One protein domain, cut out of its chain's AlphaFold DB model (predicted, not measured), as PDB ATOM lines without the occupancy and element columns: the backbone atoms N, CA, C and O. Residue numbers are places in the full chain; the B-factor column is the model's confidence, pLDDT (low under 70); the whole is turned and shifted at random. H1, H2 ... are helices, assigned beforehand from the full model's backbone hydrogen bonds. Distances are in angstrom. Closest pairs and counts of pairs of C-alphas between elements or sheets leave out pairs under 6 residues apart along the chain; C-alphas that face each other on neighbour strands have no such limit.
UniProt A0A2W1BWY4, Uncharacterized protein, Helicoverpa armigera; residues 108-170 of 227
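Overview. This is residues 108 to 170 of the 227 residues of an uncharacterized protein of Helicoverpa armigera (UniProt A0A2W1BWY4). The printed part has little regular structure: a long stretch with no named element, residues 108 to 131, loops out to one end, where residues 117 to 123 stick out, then runs to a V of two short helices, H1 and H2. The short H3 follows, apart from both. The 63 printed residues include three named helices, H1, H2 and H3 in that order, and no named strand; the class is all helix, with only 21 residues in named elements. The whole is loose, with a radius of gyration of the C-alphas of 14.6 A, and elongated, spanning 46 by 29 by 19 A.

Arrangement. H1, residues 132 to 138, touches H2, residues 146 to 155; their closest C-alphas, of Leu 138 and Gly 146, are 4.9 A apart. They run opposite ways at a steep tilt of 50 degrees. H3, residues 159 to 162, is apart from H1, and only just apart from H2, at 8.3 A. Every O i to N i+4 pair is within hydrogen-bond range in H2, and 2 of 3 in H1; H3 is too short for one.

Along the chain. H1 begins at C-alpha 132 (15.189, 7.721, 9.662) and is 10.0 A long; H2 is 14.1 A. H3, 5.0 A, ends at C-alpha 162 (18.747, 19.961, 13.765).

Size, cuts and confidence. The C-alphas farthest apart, of Thr 119 and Pro 143, are 45.8 A apart. The printed part has no cut. The link from H1 to H2 is short, that from H2 to H3 tight. No printed residue is under 70 in pLDDT.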
ATOM      1  N   PRO A 108      12.084  21.934  -0.103       90.69
ATOM      2  CA  PRO A 108      10.928  21.032  -0.062       90.69
ATOM      3  C   PRO A 108      11.274  19.550  -0.265       90.69
ATOM      4  O   PRO A 108      10.549  18.674   0.198       90.69
ATOM      5  N   SER A 109      12.387  19.266  -0.954       91.62
ATOM      6  CA  SER A 109      12.875  17.901  -1.165       91.62
ATOM      7  C   SER A 109      13.404  17.261   0.121       91.62
ATOM      8  O   SER A 109      13.300  16.046   0.276       91.62
ATOM      9  N   GLU A 110      14.000  18.049   1.020       88.25
ATOM     10  CA  GLU A 110      14.521  17.566   2.304       88.25
ATOM     11  C   GLU A 110      13.423  17.464   3.363       88.25
ATOM     12  O   GLU A 110      13.358  16.479   4.103       88.25
ATOM     13  N   ASP A 111      12.559  18.479   3.438       90.75
ATOM     14  CA  ASP A 111      11.432  18.506   4.362       90.75
ATOM     15  C   ASP A 111      10.125  18.805   3.615       90.75
ATOM     16  O   ASP A 111       9.856  19.960   3.267       90.75
ATOM     17  N   PRO A 112       9.254  17.795   3.426       89.38
ATOM     18  CA  PRO A 112       7.983  17.987   2.736       89.38
ATOM     19  C   PRO A 112       7.043  18.933   3.493       89.38
ATOM     20  O   PRO A 112       6.085  19.435   2.917       89.38
ATOM     21  N   ARG A 113       7.303  19.217   4.779       89.44
ATOM     22  CA  ARG A 113       6.516  20.179   5.568       89.44
ATOM     23  C   ARG A 113       6.735  21.622   5.141       89.44
ATOM     24  O   ARG A 113       5.972  22.475   5.584       89.44
ATOM     25  N   LEU A 114       7.783  21.909   4.372       88.50
ATOM     26  CA  LEU A 114       8.043  23.248   3.851       88.50
ATOM     27  C   LEU A 114       7.224  23.531   2.584       88.50
ATOM     28  O   LEU A 114       6.951  24.688   2.297       88.50
ATOM     29  N   ALA A 115       6.768  22.495   1.868       87.31
ATOM     30  CA  ALA A 115       5.937  22.613   0.667       87.31
ATOM     31  C   ALA A 115       4.477  22.965   1.014       87.31
ATOM     32  O   ALA A 115       3.570  22.146   0.849       87.31
ATOM     33  N   ARG A 116       4.250  24.154   1.573       82.69
ATOM     34  CA  ARG A 116       2.918  24.612   1.990       82.69
ATOM     35  C   ARG A 116       2.300  25.530   0.938       82.69
ATOM     36  O   ARG A 116       3.039  26.263   0.288       82.69
ATOM     37  N   PRO A 117       0.965  25.515   0.785       83.88
ATOM     38  CA  PRO A 117       0.275  26.525  -0.002       83.88
ATOM     39  C   PRO A 117       0.316  27.881   0.716       83.88
ATOM     40  O   PRO A 117       0.267  27.930   1.946       83.88
ATOM     41  N   ASP A 118       0.311  28.970  -0.049       76.56
ATOM     42  CA  ASP A 118       0.426  30.347   0.466       76.56
ATOM     43  C   ASP A 118      -0.704  30.741   1.432       76.56
ATOM     44  O   ASP A 118      -0.563  31.646   2.247       76.56
ATOM     45  N   THR A 119      -1.830  30.029   1.382       76.94
ATOM     46  CA  THR A 119      -2.986  30.234   2.265       76.94
ATOM     47  C   THR A 119      -2.797  29.634   3.671       76.94
ATOM     48  O   THR A 119      -3.640  29.844   4.545       76.94
ATOM     49  N   ASP A 120      -1.742  28.845   3.919       78.38
ATOM     50  CA  ASP A 120      -1.503  28.232   5.232       78.38
ATOM     51  C   ASP A 120      -0.751  29.181   6.179       78.38
ATOM     52  O   ASP A 120       0.448  29.410   6.056       78.38
ATOM     53  N   PHE A 121      -1.455  29.683   7.197       73.12
ATOM     54  CA  PHE A 121      -0.906  30.605   8.200       73.12
ATOM     55  C   PHE A 121      -0.214  29.921   9.388       73.12
ATOM     56  O   PHE A 121       0.137  30.584  10.375       73.12
ATOM     57  N   LYS A 122      -0.049  28.593   9.354       80.75
ATOM     58  CA  LYS A 122       0.661  27.865  10.411       80.75
ATOM     59  C   LYS A 122       2.112  28.316  10.499       80.75
ATOM     60  O   LYS A 122       2.777  28.535   9.494       80.75
ATOM     61  N   LEU A 123       2.617  28.376  11.728       79.94
ATOM     62  CA  LEU A 123       4.017  28.688  11.988       79.94
ATOM     63  C   LEU A 123       4.943  27.681  11.300       79.94
ATOM     64  O   LEU A 123       4.641  26.484  11.198       79.94
ATOM     65  N   ASP A 124       6.080  28.177  10.835       84.00
ATOM     66  CA  ASP A 124       7.133  27.344  10.278       84.00
ATOM     67  C   ASP A 124       7.685  26.368  11.330       84.00
ATOM     68  O   ASP A 124       7.615  26.622  12.539       84.00
ATOM     69  N   PRO A 125       8.172  25.186  10.911       89.94
ATOM     70  CA  PRO A 125       8.687  24.208  11.846       89.94
ATOM     71  C   PRO A 125      10.045  24.681  12.376       89.94
ATOM     72  O   PRO A 125      10.950  24.974  11.608       89.94
ATOM     73  N   ILE A 126      10.212  24.677  13.696       90.56
ATOM     74  CA  ILE A 126      11.464  25.093  14.356       90.56
ATOM     75  C   ILE A 126      12.609  24.100  14.059       90.56
ATOM     76  O   ILE A 126      13.762  24.472  13.841       90.56
ATOM     77  N   MET A 127      12.292  22.799  14.041       92.12
ATOM     78  CA  MET A 127      13.264  21.716  13.852       92.12
ATOM     79  C   MET A 127      13.158  21.054  12.481       92.12
ATOM     80  O   MET A 127      12.059  20.789  11.991       92.12
ATOM     81  N   ARG A 128      14.316  20.648  11.956       93.12
ATOM     82  CA  ARG A 128      14.442  19.761  10.799       93.12
ATOM     83  C   ARG A 128      13.911  18.354  11.102       93.12
ATOM     84  O   ARG A 128      13.906  17.915  12.265       93.12
ATOM     85  N   PRO A 129      13.472  17.609  10.072       94.06
ATOM     86  CA  PRO A 129      13.024  16.238  10.238       94.06
ATOM     87  C   PRO A 129      14.167  15.346  10.732       94.06
ATOM     88  O   PRO A 129      15.327  15.474  10.354       94.06
ATOM     89  N   VAL A 130      13.826  14.408  11.614       94.06
ATOM     90  CA  VAL A 130      14.803  13.488  12.200       94.06
ATOM     91  C   VAL A 130      15.168  12.413  11.184       94.06
ATOM     92  O   VAL A 130      14.286  11.729  10.662       94.06
ATOM     93  N   ASN A 131      16.469  12.177  11.010       91.94
ATOM     94  CA  ASN A 131      16.995  11.076  10.210       91.94
ATOM     95  C   ASN A 131      16.313   9.737  10.535       91.94
ATOM     96  O   ASN A 131      16.219   9.330  11.699       91.94
ATOM     97  N   ALA A 132      15.911   8.987   9.502       92.94
ATOM     98  CA  ALA A 132      15.189   7.721   9.662       92.94
ATOM     99  C   ALA A 132      15.945   6.711  10.548       92.94
ATOM    100  O   ALA A 132      15.336   5.997  11.346       92.94
ATOM    101  N   LYS A 133      17.284   6.693  10.472       92.19
ATOM    102  CA  LYS A 133      18.149   5.857  11.326       92.19
ATOM    103  C   LYS A 133      17.993   6.187  12.814       92.19
ATOM    104  O   LYS A 133      17.883   5.275  13.628       92.19
ATOM    105  N   LEU A 134      17.946   7.472  13.172       92.81
ATOM    106  CA  LEU A 134      17.726   7.903  14.553       92.81
ATOM    107  C   LEU A 134      16.276   7.682  14.989       92.81
ATOM    108  O   LEU A 134      16.041   7.240  16.111       92.81
ATOM    109  N   LYS A 135      15.306   7.895  14.092       93.19
ATOM    110  CA  LYS A 135      13.890   7.603  14.357       93.19
ATOM    111  C   LYS A 135      13.668   6.124  14.697       93.19
ATOM    112  O   LYS A 135      12.929   5.822  15.628       93.19
ATOM    113  N   LYS A 136      14.372   5.201  14.026       93.31
ATOM    114  CA  LYS A 136      14.354   3.763  14.357       93.31
ATOM    115  C   LYS A 136      14.865   3.463  15.771       93.31
ATOM    116  O   LYS A 136      14.396   2.510  16.379       93.31
ATOM    117  N   LEU A 137      15.802   4.251  16.310       92.19
ATOM    118  CA  LEU A 137      16.275   4.076  17.692       92.19
ATOM    119  C   LEU A 137      15.206   4.450  18.716       92.19
ATOM    120  O   LEU A 137      15.119   3.796  19.751       92.19
ATOM    121  N   LEU A 138      14.395   5.466  18.412       91.25
ATOM    122  CA  LEU A 138      13.291   5.891  19.270       91.25
ATOM    123  C   LEU A 138      12.238   4.784  19.424       91.25
ATOM    124  O   LEU A 138      11.685   4.621  20.504       91.25
ATOM    125  N   MET A 139      12.002   4.013  18.358       89.81
ATOM    126  CA  MET A 139      10.998   2.942  18.320       89.81
ATOM    127  C   MET A 139      11.462   1.628  18.970       89.81
ATOM    128  O   MET A 139      10.716   0.653  18.965       89.81
ATOM    129  N   LYS A 140      12.686   1.558  19.514       89.88
ATOM    130  CA  LYS A 140      13.172   0.341  20.178       89.88
ATOM    131  C   LYS A 140      12.497   0.163  21.549       89.88
ATOM    132  O   LYS A 140      12.491   1.120  22.328       89.88
ATOM    133  N   PRO A 141      11.971  -1.034  21.872       86.12
ATOM    134  CA  PRO A 141      11.356  -1.304  23.169       86.12
ATOM    135  C   PRO A 141      12.397  -1.362  24.303       86.12
ATOM    136  O   PRO A 141      13.602  -1.511  24.073       86.12
ATOM    137  N   ARG A 142      11.923  -1.267  25.553       78.25
ATOM    138  CA  ARG A 142      12.722  -1.569  26.762       78.25
ATOM    139  C   ARG A 142      13.106  -3.063  26.744       78.25
ATOM    140  O   ARG A 142      12.299  -3.849  26.256       78.25
ATOM    141  N   PRO A 143      14.296  -3.488  27.220       76.69
ATOM    142  CA  PRO A 143      15.188  -2.853  28.204       76.69
ATOM    143  C   PRO A 143      16.220  -1.883  27.617       76.69
ATOM    144  O   PRO A 143      16.847  -1.123  28.348       76.69
ATOM    145  N   THR A 144      16.397  -1.866  26.295       73.56
ATOM    146  CA  THR A 144      17.257  -0.878  25.644       73.56
ATOM    147  C   THR A 144      16.589   0.492  25.712       73.56
ATOM    148  O   THR A 144      15.534   0.685  25.114       73.56
ATOM    149  N   PHE A 145      17.176   1.449  26.438       81.94
ATOM    150  CA  PHE A 145      16.649   2.813  26.590       81.94
ATOM    151  C   PHE A 145      16.710   3.597  25.267       81.94
ATOM    152  O   PHE A 145      17.521   4.507  25.094       81.94
ATOM    153  N   GLY A 146      15.849   3.247  24.306       88.38
ATOM    154  CA  GLY A 146      15.835   3.799  22.951       88.38
ATOM    155  C   GLY A 146      15.759   5.322  22.944       88.38
ATOM    156  O   GLY A 146      16.508   5.969  22.217       88.38
ATOM    157  N   ARG A 147      14.951   5.900  23.843       90.00
ATOM    158  CA  ARG A 147      14.842   7.353  24.039       90.00
ATOM    159  C   ARG A 147      16.141   7.988  24.537       90.00
ATOM    160  O   ARG A 147      16.542   9.014  24.002       90.00
ATOM    161  N   GLU A 148      16.815   7.396  25.519       92.31
ATOM    162  CA  GLU A 148      18.074   7.944  26.040       92.31
ATOM    163  C   GLU A 148      19.199   7.839  25.016       92.31
ATOM    164  O   GLU A 148      19.930   8.799  24.785       92.31
ATOM    165  N   VAL A 149      19.313   6.683  24.357       93.81
ATOM    166  CA  VAL A 149      20.295   6.463  23.292       93.81
ATOM    167  C   VAL A 149      20.028   7.410  22.124       93.81
ATOM    168  O   VAL A 149      20.970   7.953  21.546       93.81
ATOM    169  N   TYR A 150      18.758   7.637  21.789       94.56
ATOM    170  CA  TYR A 150      18.345   8.613  20.792       94.56
ATOM    171  C   TYR A 150      18.776  10.027  21.180       94.56
ATOM    172  O   TYR A 150      19.442  10.684  20.385       94.56
ATOM    173  N   LEU A 151      18.461  10.476  22.399       94.06
ATOM    174  CA  LEU A 151      18.839  11.806  22.874       94.06
ATOM    175  C   LEU A 151      20.360  11.976  22.876       94.06
ATOM    176  O   LEU A 151      20.848  12.928  22.281       94.06
ATOM    177  N   LYS A 152      21.116  11.011  23.417       94.38
ATOM    178  CA  LYS A 152      22.593  11.025  23.426       94.38
ATOM    179  C   LYS A 152      23.210  11.075  22.027       94.38
ATOM    180  O   LYS A 152      24.306  11.601  21.863       94.38
ATOM    181  N   LYS A 153      22.559  10.479  21.024       94.62
ATOM    182  CA  LYS A 153      23.030  10.535  19.632       94.62
ATOM    183  C   LYS A 153      22.627  11.836  18.949       94.62
ATOM    184  O   LYS A 153      23.458  12.428  18.275       94.62
ATOM    185  N   ARG A 154      21.399  12.309  19.162       94.19
ATOM    186  CA  ARG A 154      20.899  13.558  18.577       94.19
ATOM    187  C   ARG A 154      21.587  14.791  19.163       94.19
ATOM    188  O   ARG A 154      21.806  15.764  18.452       94.19
ATOM    189  N   THR A 155      21.988  14.774  20.433       93.12
ATOM    190  CA  THR A 155      22.771  15.883  21.003       93.12
ATOM    191  C   THR A 155      24.126  16.048  20.323       93.12
ATOM    192  O   THR A 155      24.568  17.182  20.185       93.12
ATOM    193  N   LYS A 156      24.732  14.956  19.835       92.69
ATOM    194  CA  LYS A 156      26.011  14.970  19.104       92.69
ATOM    195  C   LYS A 156      25.903  15.450  17.656       92.69
ATOM    196  O   LYS A 156      26.929  15.768  17.070       92.69
ATOM    197  N   GLU A 157      24.707  15.462  17.065       91.50
ATOM    198  CA  GLU A 157      24.523  16.042  15.732       91.50
ATOM    199  C   GLU A 157      24.739  17.556  15.782       91.50
ATOM    200  O   GLU A 157      24.354  18.219  16.753       91.50
ATOM    201  N   ASP A 158      25.327  18.094  14.716       89.62
ATOM    202  CA  ASP A 158      25.534  19.529  14.551       89.62
ATOM    203  C   ASP A 158      24.192  20.286  14.625       89.62
ATOM    204  O   ASP A 158      23.186  19.806  14.082       89.62
ATOM    205  N   PRO A 159      24.108  21.430  15.330       89.50
ATOM    206  CA  PRO A 159      22.861  22.174  15.454       89.50
ATOM    207  C   PRO A 159      22.304  22.659  14.105       89.50
ATOM    208  O   PRO A 159      21.079  22.663  13.965       89.50
ATOM    209  N   GLY A 160      23.144  22.907  13.089       88.69
ATOM    210  CA  GLY A 160      22.691  23.255  11.735       88.69
ATOM    211  C   GLY A 160      21.882  22.145  11.048       88.69
ATOM    212  O   GLY A 160      20.966  22.420  10.275       88.69
ATOM    213  N   ASN A 161      22.139  20.883  11.406       90.12
ATOM    214  CA  ASN A 161      21.375  19.727  10.928       90.12
ATOM    215  C   ASN A 161      20.089  19.477  11.732       90.12
ATOM    216  O   ASN A 161      19.252  18.669  11.328       90.12
ATOM    217  N   LYS A 162      19.910  20.143  12.879       92.19
ATOM    218  CA  LYS A 162      18.747  19.961  13.765       92.19
ATOM    219  C   LYS A 162      17.715  21.069  13.637       92.19
ATOM    220  O   LYS A 162      16.525  20.777  13.762       92.19
ATOM    221  N   TYR A 163      18.156  22.300  13.417       93.31
ATOM    222  CA  TYR A 163      17.301  23.484  13.403       93.31
ATOM    223  C   TYR A 163      17.475  24.251  12.092       93.31
ATOM    224  O   TYR A 163      18.500  24.132  11.417       93.31
ATOM    225  N   TYR A 164      16.448  25.007  11.709       92.25
ATOM    226  CA  TYR A 164      16.550  25.932  10.578       92.25
ATOM    227  C   TYR A 164      17.218  27.245  10.993       92.25
ATOM    228  O   TYR A 164      18.008  27.789  10.223       92.25
ATOM    229  N   PHE A 165      16.964  27.683  12.228       90.50
ATOM    230  CA  PHE A 165      17.429  28.946  12.788       90.50
ATOM    231  C   PHE A 165      18.327  28.742  14.017       90.50
ATOM    232  O   PHE A 165      18.172  27.745  14.735       90.50
ATOM    233  N   PRO A 166      19.251  29.682  14.285       90.12
ATOM    234  CA  PRO A 166      19.957  29.741  15.553       90.12
ATOM    235  C   PRO A 166      19.011  30.269  16.643       90.12
ATOM    236  O   PRO A 166      18.816  31.466  16.797       90.12
ATOM    237  N   GLU A 167      18.398  29.362  17.401       83.88
ATOM    238  CA  GLU A 167      17.453  29.727  18.474       83.88
ATOM    239  C   GLU A 167      18.145  30.322  19.715       83.88
ATOM    240  O   GLU A 167      17.521  31.011  20.522       83.88
ATOM    241  N   CYS A 168      19.437  30.039  19.898       83.12
ATOM    242  CA  CYS A 168      20.215  30.481  21.050       83.12
ATOM    243  C   CYS A 168      21.366  31.386  20.610       83.12
ATOM    244  O   CYS A 168      22.108  31.031  19.698       83.12
ATOM    245  N   THR A 169      21.612  32.460  21.362       82.44
ATOM    246  CA  THR A 169      22.741  33.385  21.135       82.44
ATOM    247  C   THR A 169      24.108  32.702  21.207       82.44
ATOM    248  O   THR A 169      25.071  33.119  20.575       82.44
ATOM    249  N   SER A 170      24.212  31.594  21.945       82.50
ATOM    250  CA  SER A 170      25.437  30.791  21.994       82.50
ATOM    251  C   SER A 170      25.768  30.096  20.673       82.50
ATOM    252  O   SER A 170      26.893  29.629  20.511       82.50
TER     253      SER A 170